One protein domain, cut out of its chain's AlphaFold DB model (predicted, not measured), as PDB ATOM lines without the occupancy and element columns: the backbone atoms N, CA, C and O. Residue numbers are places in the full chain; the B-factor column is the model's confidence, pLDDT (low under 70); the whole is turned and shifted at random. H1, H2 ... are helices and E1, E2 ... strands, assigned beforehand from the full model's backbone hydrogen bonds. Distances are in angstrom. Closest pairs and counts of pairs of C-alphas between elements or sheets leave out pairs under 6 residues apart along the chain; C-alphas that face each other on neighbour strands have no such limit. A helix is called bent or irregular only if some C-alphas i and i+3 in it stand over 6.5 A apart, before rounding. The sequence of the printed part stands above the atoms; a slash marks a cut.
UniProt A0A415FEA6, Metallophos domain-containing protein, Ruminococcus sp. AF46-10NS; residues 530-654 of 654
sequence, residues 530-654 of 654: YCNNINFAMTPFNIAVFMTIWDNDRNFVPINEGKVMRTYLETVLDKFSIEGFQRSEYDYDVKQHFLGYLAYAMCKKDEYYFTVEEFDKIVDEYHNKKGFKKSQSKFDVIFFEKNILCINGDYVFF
ATOM      1  N   TYR A 530     252.637 175.440 196.844       82.94
ATOM      2  CA  TYR A 530     252.149 176.783 196.553       82.94
ATOM      3  C   TYR A 530     253.224 177.638 195.900       82.94
ATOM      4  O   TYR A 530     252.997 178.124 194.797       82.94
ATOM      5  N   CYS A 531     254.398 177.754 196.523       84.00
ATOM      6  CA  CYS A 531     255.502 178.560 196.006       84.00
ATOM      7  C   CYS A 531     255.851 178.189 194.559       84.00
ATOM      8  O   CYS A 531     255.971 179.069 193.709       84.00
ATOM      9  N   ASN A 532     255.896 176.890 194.249       85.19
ATOM     10  CA  ASN A 532     256.150 176.413 192.891       85.19
ATOM     11  C   ASN A 532     255.004 176.722 191.912       85.19
ATOM     12  O   ASN A 532     255.267 177.064 190.763       85.19
ATOM     13  N   ASN A 533     253.742 176.617 192.336       82.81
ATOM     14  CA  ASN A 533     252.589 176.831 191.453       82.81
ATOM     15  C   ASN A 533     252.417 178.296 191.030       82.81
ATOM     16  O   ASN A 533     251.987 178.558 189.908       82.81
ATOM     17  N   ILE A 534     252.719 179.241 191.923       81.12
ATOM     18  CA  ILE A 534     252.532 180.681 191.676       81.12
ATOM     19  C   ILE A 534     253.854 181.418 191.403       81.12
ATOM     20  O   ILE A 534     253.859 182.646 191.359       81.12
ATOM     21  N   ASN A 535     254.966 180.685 191.231       79.50
ATOM     22  CA  ASN A 535     256.333 181.218 191.112       79.50
ATOM     23  C   ASN A 535     256.717 182.195 192.238       79.50
ATOM     24  O   ASN A 535     257.416 183.182 192.016       79.50
ATOM     25  N   PHE A 536     256.257 181.917 193.455       81.69
ATOM     26  CA  PHE A 536     256.595 182.708 194.630       81.69
ATOM     27  C   PHE A 536     257.904 182.195 195.226       81.69
ATOM     28  O   PHE A 536     258.077 180.996 195.449       81.69
ATOM     29  N   ALA A 537     258.862 183.094 195.443       85.19
ATOM     30  CA  ALA A 537     260.182 182.713 195.919       85.19
ATOM     31  C   ALA A 537     260.103 182.156 197.349       85.19
ATOM     32  O   ALA A 537     259.518 182.784 198.231       85.19
ATOM     33  N   MET A 538     260.744 181.010 197.596       90.00
ATOM     34  CA  MET A 538     260.864 180.407 198.932       90.00
ATOM     35  C   MET A 538     261.923 181.143 199.765       90.00
ATOM     36  O   MET A 538     262.938 180.574 200.158       90.00
ATOM     37  N   THR A 539     261.741 182.442 199.979       88.88
ATOM     38  CA  THR A 539     262.592 183.219 200.883       88.88
ATOM     39  C   THR A 539     262.171 182.964 202.334       88.88
ATOM     40  O   THR A 539     260.994 182.679 202.580       88.88
ATOM     41  N   PRO A 540     263.088 183.093 203.310       87.19
ATOM     42  CA  PRO A 540     262.734 183.032 204.728       87.19
ATOM     43  C   PRO A 540     261.555 183.953 205.074       87.19
ATOM     44  O   PRO A 540     260.603 183.526 205.717       87.19
ATOM     45  N   PHE A 541     261.571 185.193 204.574       84.19
ATOM     46  CA  PHE A 541     260.496 186.162 204.804       84.19
ATOM     47  C   PHE A 541     259.141 185.673 204.276       84.19
ATOM     48  O   PHE A 541     258.152 185.689 205.002       84.19
ATOM     49  N   ASN A 542     259.096 185.171 203.042       85.06
ATOM     50  CA  ASN A 542     257.858 184.691 202.429       85.06
ATOM     51  C   ASN A 542     257.277 183.472 203.151       85.06
ATOM     52  O   ASN A 542     256.059 183.345 203.278       85.06
ATOM     53  N   ILE A 543     258.144 182.582 203.635       86.69
ATOM     54  CA  ILE A 543     257.738 181.426 204.438       86.69
ATOM     55  C   ILE A 543     257.142 181.903 205.761       86.69
ATOM     56  O   ILE A 543     256.074 181.432 206.142       86.69
ATOM     57  N   ALA A 544     257.783 182.869 206.419       82.94
ATOM     58  CA  ALA A 544     257.294 183.446 207.663       82.94
ATOM     59  C   ALA A 544     255.923 184.123 207.493       82.94
ATOM     60  O   ALA A 544     254.994 183.822 208.235       82.94
ATOM     61  N   VAL A 545     255.749 184.939 206.445       81.69
ATOM     62  CA  VAL A 545     254.456 185.549 206.087       81.69
ATOM     63  C   VAL A 545     253.372 184.485 205.899       81.69
ATOM     64  O   VAL A 545     252.252 184.638 206.389       81.69
ATOM     65  N   PHE A 546     253.691 183.387 205.209       81.31
ATOM     66  CA  PHE A 546     252.742 182.296 205.010       81.31
ATOM     67  C   PHE A 546     252.363 181.604 206.326       81.31
ATOM     68  O   PHE A 546     251.184 181.317 206.534       81.31
ATOM     69  N   MET A 547     253.334 181.364 207.212       80.81
ATOM     70  CA  MET A 547     253.087 180.800 208.543       80.81
ATOM     71  C   MET A 547     252.135 181.693 209.349       80.81
ATOM     72  O   MET A 547     251.112 181.204 209.822       80.81
ATOM     73  N   THR A 548     252.382 183.007 209.383       78.75
ATOM     74  CA  THR A 548     251.529 183.976 210.094       78.75
ATOM     75  C   THR A 548     250.099 184.038 209.542       78.75
ATOM     76  O   THR A 548     249.136 184.157 210.304       78.75
ATOM     77  N   ILE A 549     249.921 183.956 208.215       78.50
ATOM     78  CA  ILE A 549     248.579 183.885 207.613       78.50
ATOM     79  C   ILE A 549     247.880 182.594 208.035       78.50
ATOM     80  O   ILE A 549     246.708 182.632 208.403       78.50
ATOM     81  N   TRP A 550     248.581 181.463 207.976       75.88
ATOM     82  CA  TRP A 550     247.999 180.154 208.254       75.88
ATOM     83  C   TRP A 550     247.539 179.994 209.705       75.88
ATOM     84  O   TRP A 550     246.513 179.358 209.947       75.88
ATOM     85  N   ASP A 551     248.252 180.604 210.653       73.19
ATOM     86  CA  ASP A 551     247.838 180.624 212.057       73.19
ATOM     87  C   ASP A 551     246.460 181.273 212.249       73.19
ATOM     88  O   ASP A 551     245.692 180.846 213.110       73.19
ATOM     89  N   ASN A 552     246.117 182.246 211.400       73.06
ATOM     90  CA  ASN A 552     244.840 182.957 211.441       73.06
ATOM     91  C   ASN A 552     243.769 182.340 210.520       73.06
ATOM     92  O   ASN A 552     242.600 182.266 210.894       73.06
ATOM     93  N   ASP A 553     244.147 181.873 209.326       75.56
ATOM     94  CA  ASP A 553     243.254 181.228 208.356       75.56
ATOM     95  C   ASP A 553     243.878 179.950 207.778       75.56
ATOM     96  O   ASP A 553     244.594 179.952 206.771       75.56
ATOM     97  N   ARG A 554     243.528 178.810 208.385       74.00
ATOM     98  CA  ARG A 554     243.997 177.478 207.962       74.00
ATOM     99  C   ARG A 554     243.499 177.053 206.575       74.00
ATOM    100  O   ARG A 554     244.045 176.101 206.013       74.00
ATOM    101  N   ASN A 555     242.478 177.722 206.031       76.06
ATOM    102  CA  ASN A 555     241.901 177.437 204.713       76.06
ATOM    103  C   ASN A 555     242.448 178.357 203.614       76.06
ATOM    104  O   ASN A 555     241.992 178.278 202.470       76.06
ATOM    105  N   PHE A 556     243.408 179.226 203.935       79.06
ATOM    106  CA  PHE A 556     243.979 180.152 202.974       79.06
ATOM    107  C   PHE A 556     244.625 179.417 201.788       79.06
ATOM    108  O   PHE A 556     245.510 178.575 201.947       79.06
ATOM    109  N   VAL A 557     244.206 179.784 200.572       74.19
ATOM    110  CA  VAL A 557     244.793 179.295 199.320       74.19
ATOM    111  C   VAL A 557     245.434 180.471 198.578       74.19
ATOM    112  O   VAL A 557     244.716 181.341 198.071       74.19
ATOM    113  N   PRO A 558     246.774 180.528 198.483       74.19
ATOM    114  CA  PRO A 558     247.457 181.602 197.777       74.19
ATOM    115  C   PRO A 558     247.248 181.477 196.262       74.19
ATOM    116  O   PRO A 558     247.521 180.439 195.664       74.19
ATOM    117  N   ILE A 559     246.773 182.555 195.630       76.00
ATOM    118  CA  ILE A 559     246.563 182.628 194.170       76.00
ATOM    119  C   ILE A 559     247.764 183.284 193.473       76.00
ATOM    120  O   ILE A 559     248.132 182.907 192.366       76.00
ATOM    121  N   ASN A 560     248.354 184.297 194.108       78.25
ATOM    122  CA  ASN A 560     249.548 185.011 193.664       78.25
ATOM    123  C   ASN A 560     250.177 185.761 194.850       78.25
ATOM    124  O   ASN A 560     249.531 185.930 195.888       78.25
ATOM    125  N   GLU A 561     251.406 186.246 194.672       77.00
ATOM    126  CA  GLU A 561     252.156 187.030 195.665       77.00
ATOM    127  C   GLU A 561     251.358 188.220 196.217       77.00
ATOM    128  O   GLU A 561     251.252 188.398 197.428       77.00
ATOM    129  N   GLY A 562     250.710 188.995 195.342       78.44
ATOM    130  CA  GLY A 562     249.928 190.158 195.760       78.44
ATOM    131  C   GLY A 562     248.759 189.805 196.687       78.44
ATOM    132  O   GLY A 562     248.440 190.574 197.594       78.44
ATOM    133  N   LYS A 563     248.123 188.639 196.501       80.75
ATOM    134  CA  LYS A 563     247.062 188.158 197.394       80.75
ATOM    135  C   LYS A 563     247.624 187.681 198.731       80.75
ATOM    136  O   LYS A 563     246.986 187.952 199.741       80.75
ATOM    137  N   VAL A 564     248.794 187.039 198.746       80.31
ATOM    138  CA  VAL A 564     249.494 186.654 199.986       80.31
ATOM    139  C   VAL A 564     249.816 187.894 200.811       80.31
ATOM    140  O   VAL A 564     249.357 187.999 201.942       80.31
ATOM    141  N   MET A 565     250.493 188.878 200.216       79.56
ATOM    142  CA  MET A 565     250.866 190.112 200.915       79.56
ATOM    143  C   MET A 565     249.646 190.915 201.372       79.56
ATOM    144  O   MET A 565     249.635 191.451 202.476       79.56
ATOM    145  N   ARG A 566     248.577 190.958 200.566       78.94
ATOM    146  CA  ARG A 566     247.318 191.584 200.987       78.94
ATOM    147  C   ARG A 566     246.703 190.868 202.181       78.94
ATOM    148  O   ARG A 566     246.313 191.535 203.124       78.94
ATOM    149  N   THR A 567     246.600 189.541 202.137       79.44
ATOM    150  CA  THR A 567     246.031 188.769 203.246       79.44
ATOM    151  C   THR A 567     246.881 188.915 204.505       79.44
ATOM    152  O   THR A 567     246.320 189.097 205.574       79.44
ATOM    153  N   TYR A 568     248.209 188.945 204.386       78.94
ATOM    154  CA  TYR A 568     249.090 189.268 205.504       78.94
ATOM    155  C   TYR A 568     248.777 190.642 206.105       78.94
ATOM    156  O   TYR A 568     248.536 190.736 207.303       78.94
ATOM    157  N   LEU A 569     248.699 191.694 205.281       76.50
ATOM    158  CA  LEU A 569     248.327 193.033 205.750       76.50
ATOM    159  C   LEU A 569     246.922 193.067 206.368       76.50
ATOM    160  O   LEU A 569     246.732 193.757 207.362       76.50
ATOM    161  N   GLU A 570     245.955 192.316 205.828       76.31
ATOM    162  CA  GLU A 570     244.618 192.146 206.423       76.31
ATOM    163  C   GLU A 570     244.707 191.546 207.836       76.31
ATOM    164  O   GLU A 570     244.016 192.012 208.745       76.31
ATOM    165  N   THR A 571     245.582 190.557 208.029       73.81
ATOM    166  CA  THR A 571     245.852 189.942 209.330       73.81
ATOM    167  C   THR A 571     246.541 190.924 210.289       73.81
ATOM    168  O   THR A 571     246.060 191.103 211.403       73.81
ATOM    169  N   VAL A 572     247.600 191.627 209.858       70.44
ATOM    170  CA  VAL A 572     248.342 192.607 210.689       70.44
ATOM    171  C   VAL A 572     247.450 193.782 211.110       70.44
ATOM    172  O   VAL A 572     247.517 194.293 212.231       70.44
ATOM    173  N   LEU A 573     246.600 194.252 210.196       70.44
ATOM    174  CA  LEU A 573     245.718 195.401 210.400       70.44
ATOM    175  C   LEU A 573     244.420 195.050 211.136       70.44
ATOM    176  O   LEU A 573     243.502 195.872 211.152       70.44
ATOM    177  N   ASP A 574     244.384 193.907 211.828       65.56
ATOM    178  CA  ASP A 574     243.345 193.545 212.794       65.56
ATOM    179  C   ASP A 574     241.952 193.300 212.210       65.56
ATOM    180  O   ASP A 574     240.947 193.453 212.909       65.56
ATOM    181  N   LYS A 575     241.853 192.816 210.965       53.31
ATOM    182  CA  LYS A 575     240.556 192.361 210.434       53.31
ATOM    183  C   LYS A 575     239.938 191.216 211.267       53.31
ATOM    184  O   LYS A 575     238.739 190.977 211.161       53.31
ATOM    185  N   PHE A 576     240.739 190.557 212.114       45.88
ATOM    186  CA  PHE A 576     240.336 189.475 213.019       45.88
ATOM    187  C   PHE A 576     240.368 189.838 214.518       45.88
ATOM    188  O   PHE A 576     240.056 188.983 215.347       45.88
ATOM    189  N   SER A 577     240.698 191.081 214.897       46.78
ATOM    190  CA  SER A 577     240.645 191.487 216.308       46.78
ATOM    191  C   SER A 577     239.196 191.602 216.788       46.78
ATOM    192  O   SER A 577     238.341 192.220 216.147       46.78
ATOM    193  N   ILE A 578     238.908 191.029 217.958       41.00
ATOM    194  CA  ILE A 578     237.597 191.134 218.621       41.00
ATOM    195  C   ILE A 578     237.282 192.607 218.968       41.00
ATOM    196  O   ILE A 578     236.116 192.993 219.058       41.00
ATOM    197  N   GLU A 579     238.303 193.465 219.068       44.22
ATOM    198  CA  GLU A 579     238.172 194.910 219.294       44.22
ATOM    199  C   GLU A 579     237.558 195.676 218.113       44.22
ATOM    200  O   GLU A 579     236.973 196.738 218.327       44.22
ATOM    201  N   GLY A 580     237.556 195.116 216.895       41.91
ATOM    202  CA  GLY A 580     236.824 195.672 215.750       41.91
ATOM    203  C   GLY A 580     235.299 195.751 215.949       41.91
ATOM    204  O   GLY A 580     234.613 196.439 215.193       41.91
ATOM    205  N   PHE A 581     234.751 195.087 216.979       41.06
ATOM    206  CA  PHE A 581     233.346 195.227 217.380       41.06
ATOM    207  C   PHE A 581     233.054 196.497 218.191       41.06
ATOM    208  O   PHE A 581     231.892 196.911 218.266       41.06
ATOM    209  N   GLN A 582     234.068 197.154 218.763       43.91
ATOM    210  CA  GLN A 582     233.927 198.552 219.149       43.91
ATOM    211  C   GLN A 582     234.175 199.383 217.895       43.91
ATOM    212  O   GLN A 582     235.222 199.268 217.269       43.91
ATOM    213  N   ARG A 583     233.189 200.194 217.497       41.31
ATOM    214  CA  ARG A 583     233.284 201.126 216.364       41.31
ATOM    215  C   ARG A 583     234.501 202.050 216.533       41.31
ATOM    216  O   ARG A 583     234.356 203.164 217.028       41.31
ATOM    217  N   SER A 584     235.689 201.616 216.126       48.25
ATOM    218  CA  SER A 584     236.777 202.543 215.841       48.25
ATOM    219  C   SER A 584     236.298 203.422 214.681       48.25
ATOM    220  O   SER A 584     235.705 202.921 213.726       48.25
ATOM    221  N   GLU A 585     236.452 204.743 214.785       52.78
ATOM    222  CA  GLU A 585     235.885 205.706 213.820       52.78
ATOM    223  C   GLU A 585     236.440 205.546 212.382       52.78
ATOM    224  O   GLU A 585     235.947 206.204 211.467       52.78
ATOM    225  N   TYR A 586     237.423 204.659 212.153       63.31
ATOM    226  CA  TYR A 586     238.101 204.467 210.869       63.31
ATOM    227  C   TYR A 586     238.250 202.983 210.504       63.31
ATOM    228  O   TYR A 586     239.053 202.254 211.090       63.31
ATOM    229  N   ASP A 587     237.488 202.572 209.487       66.81
ATOM    230  CA  ASP A 587     237.452 201.210 208.945       66.81
ATOM    231  C   ASP A 587     238.796 200.793 208.306       66.81
ATOM    232  O   ASP A 587     239.599 201.631 207.875       66.81
ATOM    233  N   TYR A 588     239.031 199.482 208.217       73.12
ATOM    234  CA  TYR A 588     240.188 198.836 207.594       73.12
ATOM    235  C   TYR A 588     240.517 199.422 206.211       73.12
ATOM    236  O   TYR A 588     241.680 199.711 205.915       73.12
ATOM    237  N   ASP A 589     239.495 199.691 205.398       78.12
ATOM    238  CA  ASP A 589     239.661 200.252 204.054       78.12
ATOM    239  C   ASP A 589     240.374 201.615 204.067       78.12
ATOM    240  O   ASP A 589     241.165 201.924 203.170       78.12
ATOM    241  N   VAL A 590     240.153 202.428 205.106       83.12
ATOM    242  CA  VAL A 590     240.795 203.743 205.253       83.12
ATOM    243  C   VAL A 590     242.274 203.589 205.607       83.12
ATOM    244  O   VAL A 590     243.107 204.329 205.073       83.12
ATOM    245  N   LYS A 591     242.608 202.607 206.456       84.44
ATOM    246  CA  LYS A 591     243.994 202.270 206.821       84.44
ATOM    247  C   LYS A 591     244.763 201.756 205.605       84.44
ATOM    248  O   LYS A 591     245.835 202.268 205.291       84.44
ATOM    249  N   GLN A 592     244.177 200.815 204.861       84.25
ATOM    250  CA  GLN A 592     244.778 200.280 203.638       84.25
ATOM    251  C   GLN A 592     244.966 201.373 202.575       84.25
ATOM    252  O   GLN A 592     246.011 201.433 201.923       84.25
ATOM    253  N   HIS A 593     243.987 202.268 202.409       88.50
ATOM    254  CA  HIS A 593     244.104 203.388 201.477       88.50
ATOM    255  C   HIS A 593     245.252 204.333 201.867       88.50
ATOM    256  O   HIS A 593     245.962 204.815 200.985       88.50
ATOM    257  N   PHE A 594     245.461 204.598 203.160       89.81
ATOM    258  CA  PHE A 594     246.571 205.436 203.614       89.81
ATOM    259  C   PHE A 594     247.938 204.799 203.334       89.81
ATOM    260  O   PHE A 594     248.801 205.456 202.755       89.81
ATOM    261  N   LEU A 595     248.120 203.508 203.628       89.25
ATOM    262  CA  LEU A 595     249.360 202.799 203.285       89.25
ATOM    263  C   LEU A 595     249.605 202.788 201.767       89.25
ATOM    264  O   LEU A 595     250.715 203.051 201.309       89.25
ATOM    265  N   GLY A 596     248.558 202.579 200.964       89.94
ATOM    266  CA  GLY A 596     248.651 202.696 199.507       89.94
ATOM    267  C   GLY A 596     249.043 204.105 199.040       89.94
ATOM    268  O   GLY A 596     249.786 204.251 198.070       89.94
ATOM    269  N   TYR A 597     248.588 205.144 199.744       91.62
ATOM    270  CA  TYR A 597     248.954 206.534 199.473       91.62
ATOM    271  C   TYR A 597     250.436 206.812 199.772       91.62
ATOM    272  O   TYR A 597     251.105 207.434 198.943       91.62
ATOM    273  N   LEU A 598     250.966 206.291 200.885       92.06
ATOM    274  CA  LEU A 598     252.395 206.359 201.215       92.06
ATOM    275  C   LEU A 598     253.251 205.630 200.170       92.06
ATOM    276  O   LEU A 598     254.178 206.218 199.616       92.06
ATOM    277  N   ALA A 599     252.897 204.388 199.829       90.50
ATOM    278  CA  ALA A 599     253.622 203.597 198.833       90.50
ATOM    279  C   ALA A 599     253.619 204.264 197.446       90.50
ATOM    280  O   ALA A 599     254.625 204.255 196.737       90.50
ATOM    281  N   TYR A 600     252.504 204.893 197.062       92.31
ATOM    282  CA  TYR A 600     252.421 205.668 195.825       92.31
ATOM    283  C   TYR A 600     253.338 206.898 195.846       92.31
ATOM    284  O   TYR A 600     253.995 207.186 194.844       92.31
ATOM    285  N   ALA A 601     253.408 207.616 196.970       91.06
ATOM    286  CA  ALA A 601     254.290 208.771 197.118       91.06
ATOM    287  C   ALA A 601     255.778 208.374 197.060       91.06
ATOM    288  O   ALA A 601     256.534 209.023 196.338       91.06
ATOM    289  N   MET A 602     256.163 207.270 197.713       89.75
ATOM    290  CA  MET A 602     257.501 206.668 197.611       89.75
ATOM    291  C   MET A 602     257.849 206.304 196.162       89.75
ATOM    292  O   MET A 602     258.846 206.761 195.607       89.75
ATOM    293  N   CYS A 603     256.955 205.571 195.491       89.00
ATOM    294  CA  CYS A 603     257.123 205.163 194.095       89.00
ATOM    295  C   CYS A 603     257.287 206.361 193.146       89.00
ATOM    296  O   CYS A 603     258.124 206.340 192.248       89.00
ATOM    297  N   LYS A 604     256.533 207.446 193.363       89.69
ATOM    298  CA  LYS A 604     256.647 208.669 192.555       89.69
ATOM    299  C   LYS A 604     258.003 209.368 192.723       89.69
ATOM    300  O   LYS A 604     258.433 210.057 191.799       89.69
ATOM    301  N   LYS A 605     258.636 209.224 193.889       84.62
ATOM    302  CA  LYS A 605     259.946 209.805 194.207       84.62
ATOM    303  C   LYS A 605     261.112 208.899 193.787       84.62
ATOM    304  O   LYS A 605     262.238 209.375 193.745       84.62
ATOM    305  N   ASP A 606     260.836 207.638 193.448       79.69
ATOM    306  CA  ASP A 606     261.845 206.579 193.276       79.69
ATOM    307  C   ASP A 606     262.721 206.398 194.534       79.69
ATOM    308  O   ASP A 606     263.910 206.091 194.476       79.69
ATOM    309  N   GLU A 607     262.110 206.607 195.704       81.19
ATOM    310  CA  GLU A 607     262.726 206.442 197.018       81.19
ATOM    311  C   GLU A 607     261.829 205.551 197.879       81.19
ATOM    312  O   GLU A 607     260.612 205.707 197.887       81.19
ATOM    313  N   TYR A 608     262.424 204.624 198.629       81.75
ATOM    314  CA  TYR A 608     261.697 203.681 199.492       81.75
ATOM    315  C   TYR A 608     261.575 204.168 200.944       81.75
ATOM    316  O   TYR A 608     261.470 203.358 201.863       81.75
ATOM    317  N   TYR A 609     261.654 205.480 201.157       83.19
ATOM    318  CA  TYR A 609     261.640 206.099 202.476       83.19
ATOM    319  C   TYR A 609     261.108 207.532 202.411       83.19
ATOM    320  O   TYR A 609     261.048 208.143 201.343       83.19
ATOM    321  N   PHE A 610     260.756 208.071 203.574       88.69
ATOM    322  CA  PHE A 610     260.534 209.499 203.800       88.69
ATOM    323  C   PHE A 610     261.470 209.984 204.896       88.69
ATOM    324  O   PHE A 610     261.861 209.196 205.747       88.69
ATOM    325  N   THR A 611     261.812 211.265 204.934       87.31
ATOM    326  CA  THR A 611     262.247 211.872 206.202       87.31
ATOM    327  C   THR A 611     261.066 211.956 207.178       87.31
ATOM    328  O   THR A 611     259.914 211.971 206.742       87.31
ATOM    329  N   VAL A 612     261.312 212.037 208.487       86.44
ATOM    330  CA  VAL A 612     260.251 212.207 209.503       86.44
ATOM    331  C   VAL A 612     259.423 213.461 209.211       86.44
ATOM    332  O   VAL A 612     258.197 213.399 209.211       86.44
ATOM    333  N   GLU A 613     260.075 214.567 208.837       88.75
ATOM    334  CA  GLU A 613     259.388 215.802 208.435       88.75
ATOM    335  C   GLU A 613     258.515 215.614 207.182       88.75
ATOM    336  O   GLU A 613     257.385 216.105 207.122       88.75
ATOM    337  N   GLU A 614     259.014 214.897 206.165       92.06
ATOM    338  CA  GLU A 614     258.227 214.575 204.969       92.06
ATOM    339  C   GLU A 614     257.041 213.674 205.307       92.06
ATOM    340  O   GLU A 614     255.940 213.910 204.808       92.06
ATOM    341  N   PHE A 615     257.244 212.663 206.151       93.88
ATOM    342  CA  PHE A 615     256.188 211.764 206.589       93.88
ATOM    343  C   PHE A 615     255.086 212.531 207.320       93.88
ATOM    344  O   PHE A 615     253.923 212.422 206.932       93.88
ATOM    345  N   ASP A 616     255.439 213.366 208.300       91.31
ATOM    346  CA  ASP A 616     254.473 214.187 209.035       91.31
ATOM    347  C   ASP A 616     253.674 215.096 208.105       91.31
ATOM    348  O   ASP A 616     252.445 215.177 208.198       91.31
ATOM    349  N   LYS A 617     254.352 215.713 207.134       92.88
ATOM    350  CA  LYS A 617     253.696 216.541 206.125       92.88
ATOM    351  C   LYS A 617     252.731 215.733 205.255       92.88
ATOM    352  O   LYS A 617     251.621 216.193 204.992       92.88
ATOM    353  N   ILE A 618     253.118 214.536 204.815       93.00
ATOM    354  CA  ILE A 618     252.271 213.652 203.999       93.00
ATOM    355  C   ILE A 618     251.055 213.170 204.798       93.00
ATOM    356  O   ILE A 618     249.946 213.116 204.258       93.00
ATOM    357  N   VAL A 619     251.239 212.850 206.083       91.88
ATOM    358  CA  VAL A 619     250.148 212.506 207.003       91.88
ATOM    359  C   VAL A 619     249.167 213.675 207.078       91.88
ATOM    360  O   VAL A 619     247.972 213.478 206.847       91.88
ATOM    361  N   ASP A 620     249.645 214.892 207.330       90.50
ATOM    362  CA  ASP A 620     248.794 216.078 207.445       90.50
ATOM    363  C   ASP A 620     248.067 216.392 206.127       90.50
ATOM    364  O   ASP A 620     246.857 216.639 206.120       90.50
ATOM    365  N   GLU A 621     248.760 216.319 204.987       91.50
ATOM    366  CA  GLU A 621     248.170 216.500 203.654       91.50
ATOM    367  C   GLU A 621     247.063 215.478 203.371       91.50
ATOM    368  O   GLU A 621     245.991 215.839 202.867       91.50
ATOM    369  N   TYR A 622     247.281 214.211 203.729       91.94
ATOM    370  CA  TYR A 622     246.286 213.157 203.569       91.94
ATOM    371  C   TYR A 622     245.023 213.432 204.393       91.94
ATOM    372  O   TYR A 622     243.909 213.362 203.862       91.94
ATOM    373  N   HIS A 623     245.192 213.781 205.671       90.38
ATOM    374  CA  HIS A 623     244.083 214.058 206.585       90.38
ATOM    375  C   HIS A 623     243.304 215.301 206.160       90.38
ATOM    376  O   HIS A 623     242.074 215.246 206.081       90.38
ATOM    377  N   ASN A 624     244.000 216.373 205.770       88.69
ATOM    378  CA  ASN A 624     243.386 217.594 205.248       88.69
ATOM    379  C   ASN A 624     242.574 217.323 203.975       88.69
ATOM    380  O   ASN A 624     241.452 217.808 203.836       88.69
ATOM    381  N   LYS A 625     243.102 216.507 203.055       89.50
ATOM    382  CA  LYS A 625     242.420 216.163 201.800       89.50
ATOM    383  C   LYS A 625     241.194 215.274 202.010       89.50
ATOM    384  O   LYS A 625     240.238 215.368 201.241       89.50
ATOM    385  N   LYS A 626     241.231 214.374 202.995       86.62
ATOM    386  CA  LYS A 626     240.139 213.434 203.286       86.62
ATOM    387  C   LYS A 626     239.134 213.961 204.318       86.62
ATOM    388  O   LYS A 626     238.050 213.397 204.421       86.62
ATOM    389  N   GLY A 627     239.461 215.043 205.027       81.56
ATOM    390  CA  GLY A 627     238.609 215.655 206.049       81.56
ATOM    391  C   GLY A 627     238.638 214.935 207.401       81.56
ATOM    392  O   GLY A 627     237.672 215.025 208.156       81.56
ATOM    393  N   PHE A 628     239.714 214.206 207.707       81.88
ATOM    394  CA  PHE A 628     239.866 213.435 208.948       81.88
ATOM    395  C   PHE A 628     240.735 214.179 209.967       81.88
ATOM    396  O   PHE A 628     241.614 214.951 209.588       81.88
ATOM    397  N   LYS A 629     240.543 213.924 211.268       79.25
ATOM    398  CA  LYS A 629     241.427 214.464 212.315       79.25
ATOM    399  C   LYS A 629     242.534 213.462 212.647       79.25
ATOM    400  O   LYS A 629     242.229 212.356 213.088       79.25
ATOM    401  N   LYS A 630     243.802 213.880 212.523       80.50
ATOM    402  CA  LYS A 630     245.003 213.082 212.866       80.50
ATOM    403  C   LYS A 630     244.910 212.462 214.270       80.50
ATOM    404  O   LYS A 630     245.102 211.265 214.433       80.50
ATOM    405  N   SER A 631     244.458 213.238 215.259       77.56
ATOM    406  CA  SER A 631     244.299 212.781 216.650       77.56
ATOM    407  C   SER A 631     243.276 211.653 216.850       77.56
ATOM    408  O   SER A 631     243.307 210.989 217.882       77.56
ATOM    409  N   GLN A 632     242.334 211.472 215.918       76.31
ATOM    410  CA  GLN A 632     241.311 210.423 215.996       76.31
ATOM    411  C   GLN A 632     241.729 209.165 215.228       76.31
ATOM    412  O   GLN A 632     241.451 208.059 215.680       76.31
ATOM    413  N   SER A 633     242.392 209.323 214.078       78.50
ATOM    414  CA  SER A 633     242.862 208.194 213.267       78.50
ATOM    415  C   SER A 633     244.113 207.534 213.846       78.50
ATOM    416  O   SER A 633     244.293 206.329 213.677       78.50
ATOM    417  N   LYS A 634     244.967 208.320 214.522       82.94
ATOM    418  CA  LYS A 634     246.286 207.918 215.026       82.94
ATOM    419  C   LYS A 634     247.203 207.337 213.942       82.94
ATOM    420  O   LYS A 634     248.050 206.505 214.241       82.94
ATOM    421  N   PHE A 635     247.036 207.713 212.672       86.44
ATOM    422  CA  PHE A 635     247.835 207.164 211.554       86.44
ATOM    423  C   PHE A 635     249.324 207.534 211.616       86.44
ATOM    424  O   PHE A 635     250.146 206.915 210.954       86.44
ATOM    425  N   ASP A 636     249.672 208.515 212.431       81.81
ATOM    426  CA  ASP A 636     251.028 208.890 212.816       81.81
ATOM    427  C   ASP A 636     251.660 207.966 213.863       81.81
ATOM    428  O   ASP A 636     252.863 208.044 214.076       81.81
ATOM    429  N   VAL A 637     250.880 207.085 214.501       80.62
ATOM    430  CA  VAL A 637     251.347 206.230 215.605       80.62
ATOM    431  C   VAL A 637     251.000 204.756 215.374       80.62
ATOM    432  O   VAL A 637     251.867 203.894 215.472       80.62
ATOM    433  N   ILE A 638     249.762 204.446 214.982       79.38
ATOM    434  CA  ILE A 638     249.221 203.076 214.921       79.38
ATOM    435  C   ILE A 638     250.007 202.143 213.993       79.38
ATOM    436  O   ILE A 638     250.120 200.949 214.259       79.38
ATOM    437  N   PHE A 639     250.552 202.661 212.889       81.69
ATOM    438  CA  PHE A 639     251.340 201.845 211.964       81.69
ATOM    439  C   PHE A 639     252.748 201.570 212.497       81.69
ATOM    440  O   PHE A 639     253.314 200.549 212.129       81.69
ATOM    441  N   PHE A 640     253.273 202.412 213.390       78.06
ATOM    442  CA  PHE A 640     254.515 202.143 214.117       78.06
ATOM    443  C   PHE A 640     254.278 201.171 215.273       78.06
ATOM    444  O   PHE A 640     255.034 200.222 215.423       78.06
ATOM    445  N   GLU A 641     253.179 201.318 216.023       71.94
ATOM    446  CA  GLU A 641     252.775 200.352 217.064       71.94
ATOM    447  C   GLU A 641     252.591 198.941 216.485       71.94
ATOM    448  O   GLU A 641     252.999 197.944 217.080       71.94
ATOM    449  N   LYS A 642     252.014 198.851 215.281       67.88
ATOM    450  CA  LYS A 642     251.859 197.592 214.539       67.88
ATOM    451  C   LYS A 642     253.125 197.149 213.809       67.88
ATOM    452  O   LYS A 642     253.083 196.115 213.149       67.88
ATOM    453  N   ASN A 643     254.222 197.899 213.923       65.56
ATOM    454  CA  ASN A 643     255.479 197.681 213.214       65.56
ATOM    455  C   ASN A 643     255.322 197.609 211.684       65.56
ATOM    456  O   ASN A 643     256.155 197.012 211.036       65.56
ATOM    457  N   ILE A 644     254.272 198.183 211.084       75.94
ATOM    458  CA  ILE A 644     254.106 198.281 209.617       75.94
ATOM    459  C   ILE A 644     254.974 199.399 209.037       75.94
ATOM    460  O   ILE A 644     255.376 199.332 207.882       75.94
ATOM    461  N   LEU A 645     255.198 200.450 209.822       78.62
ATOM    462  CA  LEU A 645     256.175 201.485 209.532       78.62
ATOM    463  C   LEU A 645     257.243 201.451 210.618       78.62
ATOM    464  O   LEU A 645     256.933 201.189 211.782       78.62
ATOM    465  N   CYS A 646     258.482 201.766 210.259       69.69
ATOM    466  CA  CYS A 646     259.568 201.932 211.217       69.69
ATOM    467  C   CYS A 646     260.222 203.309 211.070       69.69
ATOM    468  O   CYS A 646     260.296 203.864 209.970       69.69
ATOM    469  N   ILE A 647     260.673 203.869 212.195       71.88
ATOM    470  CA  ILE A 647     261.510 205.072 212.226       71.88
ATOM    471  C   ILE A 647     262.943 204.619 212.473       71.88
ATOM    472  O   ILE A 647     263.212 203.921 213.450       71.88
ATOM    473  N   ASN A 648     263.869 205.030 211.611       53.75
ATOM    474  CA  ASN A 648     265.290 204.809 211.828       53.75
ATOM    475  C   ASN A 648     266.093 206.079 211.511       53.75
ATOM    476  O   ASN A 648     266.187 206.506 210.357       53.75
ATOM    477  N   GLY A 649     266.655 206.697 212.554       65.19
ATOM    478  CA  GLY A 649     267.224 208.042 212.472       65.19
ATOM    479  C   GLY A 649     266.149 209.069 212.109       65.19
ATOM    480  O   GLY A 649     265.086 209.093 212.721       65.19
ATOM    481  N   ASP A 650     266.414 209.869 211.078       72.81
ATOM    482  CA  ASP A 650     265.481 210.883 210.567       72.81
ATOM    483  C   ASP A 650     264.554 210.348 209.465       72.81
ATOM    484  O   ASP A 650     263.936 211.147 208.760       72.81
ATOM    485  N   TYR A 651     264.465 209.027 209.266       76.88
ATOM    486  CA  TYR A 651     263.745 208.431 208.139       76.88
ATOM    487  C   TYR A 651     262.661 207.432 208.562       76.88
ATOM    488  O   TYR A 651     262.811 206.710 209.544       76.88
ATOM    489  N   VAL A 652     261.585 207.379 207.776       80.50
ATOM    490  CA  VAL A 652     260.425 206.493 207.910       80.50
ATOM    491  C   VAL A 652     260.375 205.529 206.725       80.50
ATOM    492  O   VAL A 652     260.405 205.965 205.569       80.50
ATOM    493  N   PHE A 653     260.250 204.233 207.011       80.56
ATOM    494  CA  PHE A 653     260.211 203.149 206.022       80.56
ATOM    495  C   PHE A 653     258.979 202.256 206.225       80.56
ATOM    496  O   PHE A 653     258.331 202.320 207.271       80.56
ATOM    497  N   PHE A 654     258.680 201.444 205.205       73.81
ATOM    498  CA  PHE A 654     257.804 200.272 205.317       73.81
ATOM    499  C   PHE A 654     258.549 199.053 205.854       73.81
ATOM    500  O   PHE A 654     259.748 198.909 205.508       73.81
TER     501      PHE A 654
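AT A GLANCE: This is residues 530 to 654 of the 654 residues of the protein "Metallophos domain-containing protein" of Ruminococcus sp. AF46-10NS (UniProt A0A415FEA6). Two lobes of helices stand side by side: the first has H2 and H3 crossing at a steep tilt, with short H1 at its far end, and the second has the long helices H5 and H6 slanted to each other, with the small hairpin of E1 and E2 by the first residues of H6. The lobes meet where H3 is near H5, while the link between these two loops away from them and holds short H4. The printed part has 125 residues with eight named helices, H1 to H8, followed by two named strands, E1 and E2, in an antiparallel sheet of order E1 - E2; the class is mostly helix. The whole is compact, with a radius of gyration of the C-alphas of 16.0 A, and spans 43 by 38 by 24 A.

IN THESE COORDINATES: Find C-alpha 530 at (252.149, 176.783, 196.553), where H1, residues 530 to 533, begins. Next come H2, residues 540 to 552, 19.1 A long, and H3, residues 561 to 572, 16.5 A. H4 is residues 578 to 581; it is neither bent nor irregular, but only just: C-alphas 578 and 581 are 6.0 A apart. From C-alpha 588 at (240.188, 198.836, 207.594), H5 runs 26.3 A to residue 605. H6, residues 612 to 626, measures 21.1 A. Then read H7, residues 630 to 633, H8, residues 638 to 641, E1, residues 646 to 648, and E2, residues 651 to 653, whose last C-alpha is at (260.211, 203.149, 206.022).

HOW THE PARTS SIT: Begin at H1, which is apart from H2 and H3. H2 and H3 touch, closest at the C-alphas of Ile 549 and Tyr 568, 5.8 A, with a steep tilt of 55 degrees, the same way. H3 and H5 are near each other, with 5 pairs of C-alphas within 10 A; H4 is apart from both. H5 and H6 are close but not clearly touching, the C-alphas of Phe 594 and Tyr 622 being closest at 7.7 A; their steep tilt is 53 degrees, opposite ways. H6, with residues 619 to 623 alone, only just touches H7, with 3 pairs of C-alphas within 8 A, the closest those of His 623 and Lys 630, 6.4 A. H8 is apart from H7; its closest C-alpha to E1 is that of Phe 640, 5.8 A from that of Cys 646. In the hairpin of E1 and E2, look for N 646 and O 653, 3.0 A, and N 648 and O 651, 2.9 A, within hydrogen-bond range. Residues 610 to 611 also pair antiparallel with residues 651 to 652 of E2, and the closest C-alphas of H6 and E2, those of Val 612 and Tyr 651, are 5.3 A apart. Every O i to N i+4 pair is within hydrogen-bond range in H3, H5 and H6, and 8 of 9 in H2; H1, H4, H7 and H8 are too short for such a pair.

THE WHOLE: The C-alphas farthest apart, those of Asn 532 and Lys 629, are 45.2 A from each other. The printed part has no cut and ends at residue 654, the chain's last; no link is long. Look in the B-factor column for a mean pLDDT of the printed part of 78.1, with residues 574 to 587, 642 to 643, 646 and 648 to 649 under 70.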